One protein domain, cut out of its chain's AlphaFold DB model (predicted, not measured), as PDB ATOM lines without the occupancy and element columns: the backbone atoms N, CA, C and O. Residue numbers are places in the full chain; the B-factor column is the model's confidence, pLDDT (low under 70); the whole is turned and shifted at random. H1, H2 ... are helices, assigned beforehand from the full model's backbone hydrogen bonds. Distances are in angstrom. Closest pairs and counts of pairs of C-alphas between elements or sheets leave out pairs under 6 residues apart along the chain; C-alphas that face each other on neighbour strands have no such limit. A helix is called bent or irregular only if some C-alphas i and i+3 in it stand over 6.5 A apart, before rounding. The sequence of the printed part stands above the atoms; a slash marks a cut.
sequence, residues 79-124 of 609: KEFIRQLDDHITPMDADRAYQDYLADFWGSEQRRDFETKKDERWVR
ATOM      1  N   LYS A  79     -29.279   8.075  33.142       84.69
ATOM      2  CA  LYS A  79     -27.849   7.734  33.153       84.69
ATOM      3  C   LYS A  79     -26.926   8.919  33.469       84.69
ATOM      4  O   LYS A  79     -25.860   8.724  34.049       84.69
ATOM      5  N   GLU A  80     -27.289  10.132  33.067       84.56
ATOM      6  CA  GLU A  80     -26.545  11.366  33.366       84.56
ATOM      7  C   GLU A  80     -26.898  11.935  34.740       84.56
ATOM      8  O   GLU A  80     -26.046  12.558  35.376       84.56
ATOM      9  N   PHE A  81     -28.117  11.674  35.212       86.44
ATOM     10  CA  PHE A  81     -28.560  11.995  36.561       86.44
ATOM     11  C   PHE A  81     -27.862  11.115  37.608       86.44
ATOM     12  O   PHE A  81     -27.233  11.651  38.516       86.44
ATOM     13  N   ILE A  82     -27.847   9.784  37.436       85.81
ATOM     14  CA  ILE A  82     -27.126   8.864  38.344       85.81
ATOM     15  C   ILE A  82     -25.642   9.227  38.454       85.81
ATOM     16  O   ILE A  82     -25.075   9.165  39.536       85.81
ATOM     17  N   ARG A  83     -25.014   9.673  37.360       85.31
ATOM     18  CA  ARG A  83     -23.608  10.126  37.344       85.31
ATOM     19  C   ARG A  83     -23.310  11.347  38.227       85.31
ATOM     20  O   ARG A  83     -22.142  11.711  38.348       85.31
ATOM     21  N   GLN A  84     -24.332  12.001  38.778       82.81
ATOM     22  CA  GLN A  84     -24.219  13.137  39.699       82.81
ATOM     23  C   GLN A  84     -24.637  12.779  41.136       82.81
ATOM     24  O   GLN A  84     -24.496  13.617  42.027       82.81
ATOM     25  N   LEU A  85     -25.148  11.565  41.360       82.88
ATOM     26  CA  LEU A  85     -25.479  11.024  42.679       82.88
ATOM     27  C   LEU A  85     -24.267  10.280  43.264       82.88
ATOM     28  O   LEU A  85     -23.337   9.926  42.542       82.88
ATOM     29  N   ASP A  86     -24.279  10.037  44.577       82.38
ATOM     30  CA  ASP A  86     -23.226   9.268  45.250       82.38
ATOM     31  C   ASP A  86     -23.210   7.794  44.803       82.38
ATOM     32  O   ASP A  86     -24.257   7.147  44.718       82.38
ATOM     33  N   ASP A  87     -22.006   7.224  44.662       74.75
ATOM     34  CA  ASP A  87     -21.727   5.826  44.261       74.75
ATOM     35  C   ASP A  87     -22.309   4.743  45.211       74.75
ATOM     36  O   ASP A  87     -22.082   3.542  45.033       74.75
ATOM     37  N   HIS A  88     -23.024   5.143  46.265       77.88
ATOM     38  CA  HIS A  88     -23.627   4.270  47.280       77.88
ATOM     39  C   HIS A  88     -25.154   4.413  47.390       77.88
ATOM     40  O   HIS A  88     -25.751   3.863  48.317       77.88
ATOM     41  N   ILE A  89     -25.802   5.134  46.469       80.62
ATOM     42  CA  ILE A  89     -27.265   5.221  46.434       80.62
ATOM     43  C   ILE A  89     -27.897   3.869  46.055       80.62
ATOM     44  O   ILE A  89     -27.367   3.124  45.227       80.62
ATOM     45  N   THR A  90     -29.037   3.525  46.663       87.00
ATOM     46  CA  THR A  90     -29.779   2.317  46.274       87.00
ATOM     47  C   THR A  90     -30.507   2.548  44.941       87.00
ATOM     48  O   THR A  90     -30.886   3.687  44.662       87.00
ATOM     49  N   PRO A  91     -30.772   1.506  44.127       83.94
ATOM     50  CA  PRO A  91     -31.545   1.667  42.890       83.94
ATOM     51  C   PRO A  91     -32.914   2.319  43.132       83.94
ATOM     52  O   PRO A  91     -33.295   3.241  42.424       83.94
ATOM     53  N   MET A  92     -33.599   1.918  44.208       81.06
ATOM     54  CA  MET A  92     -34.932   2.418  44.558       81.06
ATOM     55  C   MET A  92     -34.921   3.895  44.993       81.06
ATOM     56  O   MET A  92     -35.858   4.638  44.704       81.06
ATOM     57  N   ASP A  93     -33.858   4.342  45.673       83.75
ATOM     58  CA  ASP A  93     -33.684   5.754  46.030       83.75
ATOM     59  C   ASP A  93     -33.214   6.598  44.837       83.75
ATOM     60  O   ASP A  93     -33.596   7.764  44.746       83.75
ATOM     61  N   ALA A  94     -32.434   6.028  43.910       85.19
ATOM     62  CA  ALA A  94     -32.045   6.682  42.661       85.19
ATOM     63  C   ALA A  94     -33.247   6.891  41.726       85.19
ATOM     64  O   ALA A  94     -33.383   7.967  41.146       85.19
ATOM     65  N   ASP A  95     -34.146   5.906  41.638       82.75
ATOM     66  CA  ASP A  95     -35.410   6.014  40.902       82.75
ATOM     67  C   ASP A  95     -36.293   7.122  41.477       82.75
ATOM     68  O   ASP A  95     -36.727   8.006  40.736       82.75
ATOM     69  N   ARG A  96     -36.506   7.136  42.803       84.94
ATOM     70  CA  ARG A  96     -37.280   8.203  43.456       84.94
ATOM     71  C   ARG A  96     -36.623   9.568  43.256       84.94
ATOM     72  O   ARG A  96     -37.302  10.491  42.832       84.94
ATOM     73  N   ALA A  97     -35.310   9.685  43.461       82.75
ATOM     74  CA  ALA A  97     -34.588  10.939  43.242       82.75
ATOM     75  C   ALA A  97     -34.658  11.418  41.780       82.75
ATOM     76  O   ALA A  97     -34.670  12.624  41.542       82.75
ATOM     77  N   TYR A  98     -34.723  10.505  40.802       84.31
ATOM     78  CA  TYR A  98     -34.914  10.871  39.399       84.31
ATOM     79  C   TYR A  98     -36.346  11.327  39.113       84.31
ATOM     80  O   TYR A  98     -36.537  12.296  38.384       84.31
ATOM     81  N   GLN A  99     -37.351  10.687  39.717       79.69
ATOM     82  CA  GLN A  99     -38.732  11.162  39.626       79.69
ATOM     83  C   GLN A  99     -38.921  12.521  40.310       79.69
ATOM     84  O   GLN A  99     -39.545  13.394  39.711       79.69
ATOM     85  N   ASP A 100     -38.322  12.730  41.485       79.56
ATOM     86  CA  ASP A 100     -38.287  14.018  42.183       79.56
ATOM     87  C   ASP A 100     -37.586  15.080  41.317       79.56
ATOM     88  O   ASP A 100     -38.094  16.185  41.164       79.56
ATOM     89  N   TYR A 101     -36.459  14.739  40.675       81.25
ATOM     90  CA  TYR A 101     -35.778  15.617  39.719       81.25
ATOM     91  C   TYR A 101     -36.662  15.974  38.519       81.25
ATOM     92  O   TYR A 101     -36.713  17.141  38.141       81.25
ATOM     93  N   LEU A 102     -37.371  15.008  37.928       73.75
ATOM     94  CA  LEU A 102     -38.305  15.273  36.833       73.75
ATOM     95  C   LEU A 102     -39.481  16.145  37.300       73.75
ATOM     96  O   LEU A 102     -39.870  17.061  36.582       73.75
ATOM     97  N   ALA A 103     -40.018  15.921  38.501       66.75
ATOM     98  CA  ALA A 103     -41.083  16.744  39.070       66.75
ATOM     99  C   ALA A 103     -40.611  18.185  39.359       66.75
ATOM    100  O   ALA A 103     -41.311  19.128  38.995       66.75
ATOM    101  N   ASP A 104     -39.411  18.366  39.922       75.25
ATOM    102  CA  ASP A 104     -38.758  19.672  40.122       75.25
ATOM    103  C   ASP A 104     -38.449  20.370  38.779       75.25
ATOM    104  O   ASP A 104     -38.538  21.594  38.679       75.25
ATOM    105  N   PHE A 105     -38.080  19.607  37.744       66.94
ATOM    106  CA  PHE A 105     -37.730  20.115  36.413       66.94
ATOM    107  C   PHE A 105     -38.957  20.598  35.633       66.94
ATOM    108  O   PHE A 105     -38.953  21.700  35.087       66.94
ATOM    109  N   TRP A 106     -40.023  19.795  35.609       63.81
ATOM    110  CA  TRP A 106     -41.274  20.131  34.929       63.81
ATOM    111  C   TRP A 106     -42.175  21.058  35.766       63.81
ATOM    112  O   TRP A 106     -43.017  21.782  35.228       63.81
ATOM    113  N   GLY A 107     -41.990  21.087  37.088       62.78
ATOM    114  CA  GLY A 107     -42.748  21.893  38.048       62.78
ATOM    115  C   GLY A 107     -44.035  21.236  38.564       62.78
ATOM    116  O   GLY A 107     -44.646  21.765  39.491       62.78
ATOM    117  N   SER A 108     -44.450  20.101  37.993       69.19
ATOM    118  CA  SER A 108     -45.472  19.204  38.549       69.19
ATOM    119  C   SER A 108     -45.374  17.803  37.934       69.19
ATOM    120  O   SER A 108     -44.912  17.639  36.803       69.19
ATOM    121  N   GLU A 109     -45.855  16.786  38.654       73.75
ATOM    122  CA  GLU A 109     -45.920  15.404  38.154       73.75
ATOM    123  C   GLU A 109     -46.799  15.287  36.895       73.75
ATOM    124  O   GLU A 109     -46.400  14.671  35.911       73.75
ATOM    125  N   GLN A 110     -47.933  15.994  36.862       74.00
ATOM    126  CA  GLN A 110     -48.828  16.058  35.700       74.00
ATOM    127  C   GLN A 110     -48.128  16.549  34.420       74.00
ATOM    128  O   GLN A 110     -48.473  16.105  33.328       74.00
ATOM    129  N   ARG A 111     -47.131  17.444  34.526       78.19
ATOM    130  CA  ARG A 111     -46.345  17.903  33.366       78.19
ATOM    131  C   ARG A 111     -45.344  16.865  32.879       78.19
ATOM    132  O   ARG A 111     -45.175  16.733  31.673       78.19
ATOM    133  N   ARG A 112     -44.713  16.114  33.790       79.69
ATOM    134  CA  ARG A 112     -43.874  14.957  33.432       79.69
ATOM    135  C   ARG A 112     -44.704  13.921  32.675       79.69
ATOM    136  O   ARG A 112     -44.272  13.414  31.642       79.69
ATOM    137  N   ASP A 113     -45.891  13.623  33.188       81.31
ATOM    138  CA  ASP A 113     -46.785  12.620  32.618       81.31
ATOM    139  C   ASP A 113     -47.374  13.074  31.273       81.31
ATOM    140  O   ASP A 113     -47.452  12.262  30.353       81.31
ATOM    141  N   PHE A 114     -47.694  14.366  31.122       88.00
ATOM    142  CA  PHE A 114     -48.005  14.972  29.825       88.00
ATOM    143  C   PHE A 114     -46.836  14.822  28.850       88.00
ATOM    144  O   PHE A 114     -47.009  14.227  27.795       88.00
ATOM    145  N   GLU A 115     -45.635  15.292  29.201       84.50
ATOM    146  CA  GLU A 115     -44.468  15.251  28.308       84.50
ATOM    147  C   GLU A 115     -44.117  13.819  27.870       84.50
ATOM    148  O   GLU A 115     -43.713  13.601  26.732       84.50
ATOM    149  N   THR A 116     -44.323  12.836  28.750       87.06
ATOM    150  CA  THR A 116     -44.101  11.413  28.444       87.06
ATOM    151  C   THR A 116     -45.130  10.862  27.451       87.06
ATOM    152  O   THR A 116     -44.787  10.016  26.630       87.06
ATOM    153  N   LYS A 117     -46.385  11.327  27.519       87.25
ATOM    154  CA  LYS A 117     -47.520  10.778  26.755       87.25
ATOM    155  C   LYS A 117     -48.002  11.669  25.602       87.25
ATOM    156  O   LYS A 117     -48.847  11.238  24.827       87.25
ATOM    157  N   LYS A 118     -47.485  12.894  25.440       88.62
ATOM    158  CA  LYS A 118     -47.964  13.879  24.443       88.62
ATOM    159  C   LYS A 118     -47.846  13.419  22.985       88.62
ATOM    160  O   LYS A 118     -48.483  13.996  22.102       88.62
ATOM    161  N   ASP A 119     -47.018  12.410  22.731       88.38
ATOM    162  CA  ASP A 119     -46.803  11.808  21.415       88.38
ATOM    163  C   ASP A 119     -47.656  10.545  21.185       88.38
ATOM    164  O   ASP A 119     -47.689  10.014  20.073       88.38
ATOM    165  N   GLU A 120     -48.391  10.080  22.201       89.19
ATOM    166  CA  GLU A 120     -49.350   8.986  22.069       89.19
ATOM    167  C   GLU A 120     -50.610   9.461  21.329       89.19
ATOM    168  O   GLU A 120     -51.224  10.474  21.674       89.19
ATOM    169  N   ARG A 121     -51.034   8.695  20.313       86.31
ATOM    170  CA  ARG A 121     -52.141   9.065  19.408       86.31
ATOM    171  C   ARG A 121     -53.441   9.406  20.136       86.31
ATOM    172  O   ARG A 121     -54.100  10.369  19.774       86.31
ATOM    173  N   TRP A 122     -53.803   8.639  21.165       83.94
ATOM    174  CA  TRP A 122     -55.051   8.856  21.902       83.94
ATOM    175  C   TRP A 122     -55.023  10.145  22.743       83.94
ATOM    176  O   TRP A 122     -56.066  10.761  22.947       83.94
ATOM    177  N   VAL A 123     -53.843  10.579  23.205       87.88
ATOM    178  CA  VAL A 123     -53.679  11.824  23.975       87.88
ATOM    179  C   VAL A 123     -53.829  13.027  23.055       87.88
ATOM    180  O   VAL A 123     -54.549  13.968  23.393       87.88
ATOM    181  N   ARG A 124     -53.219  12.969  21.865       89.69
ATOM    182  CA  ARG A 124     -53.369  14.014  20.848       89.69
ATOM    183  C   ARG A 124     -54.805  14.100  20.339       89.69
ATOM    184  O   ARG A 124     -55.408  15.161  20.460       89.69
TER     185      ARG A 124
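Overview. This is residues 79 to 124 of the 609 residues of an uncharacterized protein of Tetraselmis sp. GSL018 (UniProt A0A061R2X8). Two helices, the long H2 and the shorter H3, meet near their ends and make an open L, and each arm of the L runs out through a loop to a short helix. At the far end of the H2 arm the loop of residues 83 to 90 turns the chain so that the small H1 comes near the first part of H2; at the far end of the H3 arm residues 116 to 122 stick out, leading into the small H4. The printed part has 46 residues with four named helices, in the order H1, H2, H3, H4, and no named strand; the class is all helix, with 33 of the residues in the helices. The whole is loose, with a radius of gyration of the C-alphas of 13.1 A, and its outline is a rod whose C-alphas span 41 by 19 by 16 A.

Along the chain. The longest helix is H2, residues 91 to 106, Pro 91 to Trp 106. It begins with C-alpha 91 at (-31.545, 1.667, 42.890) and ends with C-alpha 106 at (-41.274, 20.131, 34.929), 22.3 A from first to last C-alpha. After it comes H3, residues 109 to 117, Glu 109 to Lys 117, which measures 12.4 A from its first to its last C-alpha. The four-residue H4, residues 121 to 124, follows; it measures 5.3 A and its C-alpha 124 is at (-53.369, 14.014, 20.848). Before H2 along the chain is H1, residues 79 to 82, also of four residues and 5.4 A long, with C-alpha 79 at (-27.849, 7.734, 33.153). None of the helices is bent or irregular.

Arrangement. H2 and H3 touch only at the corner by their link, and H2 does so with residues 102 to 106 alone. Their closest C-alphas, those of Ala 103 and Glu 109, are 5.1 A apart. Their lines are about perpendicular, at 87 degrees, and their centres are 13.5 A apart. H1 touches no helix but is near H2: the two are close but not clearly touching, their closest C-alphas being those of Ile 82 and Ala 94, 6.9 A apart. Their centres are 10.6 A apart. H4 touches no helix either. It is close to H3 but not clearly touching, with the C-alphas of Lys 117 and Val 123 the closest at 6.8 A. The centres of H3 and H4 are 13.1 A apart. H1 and H3 are apart, as are H1 and H4, and H2 and H4. In H2 and H3 every pair of O of residue i and N of residue i+4 is within hydrogen-bond range. H1 and H4 are too short for such a pair; the one pair of O of residue i and N of residue i+3 is within range in H4 and not in H1.

Size, cuts and confidence. The two C-alphas farthest apart are those of His 88, in the link between H1 and H2, and Arg 124, the last printed residue, at 41.0 A. The first and last printed C-alphas, of Lys 79 and Arg 124, are 29.0 A apart. The printed part has no cut. The links from H2 to H3, with 2 residues, and from H3 to H4, with 3 residues, are tight; the link from H1 to H2, with 8 residues, is short, and no link is long. Residues 116 to 122 stand free, with no C-alpha 8 or more residues away along the chain within 10 A. The mean pLDDT of the printed part is 81.1. Confidence is low, under 70, at residue 103 and residues 105 to 108, of which 103, 105 and 106 belong to H2.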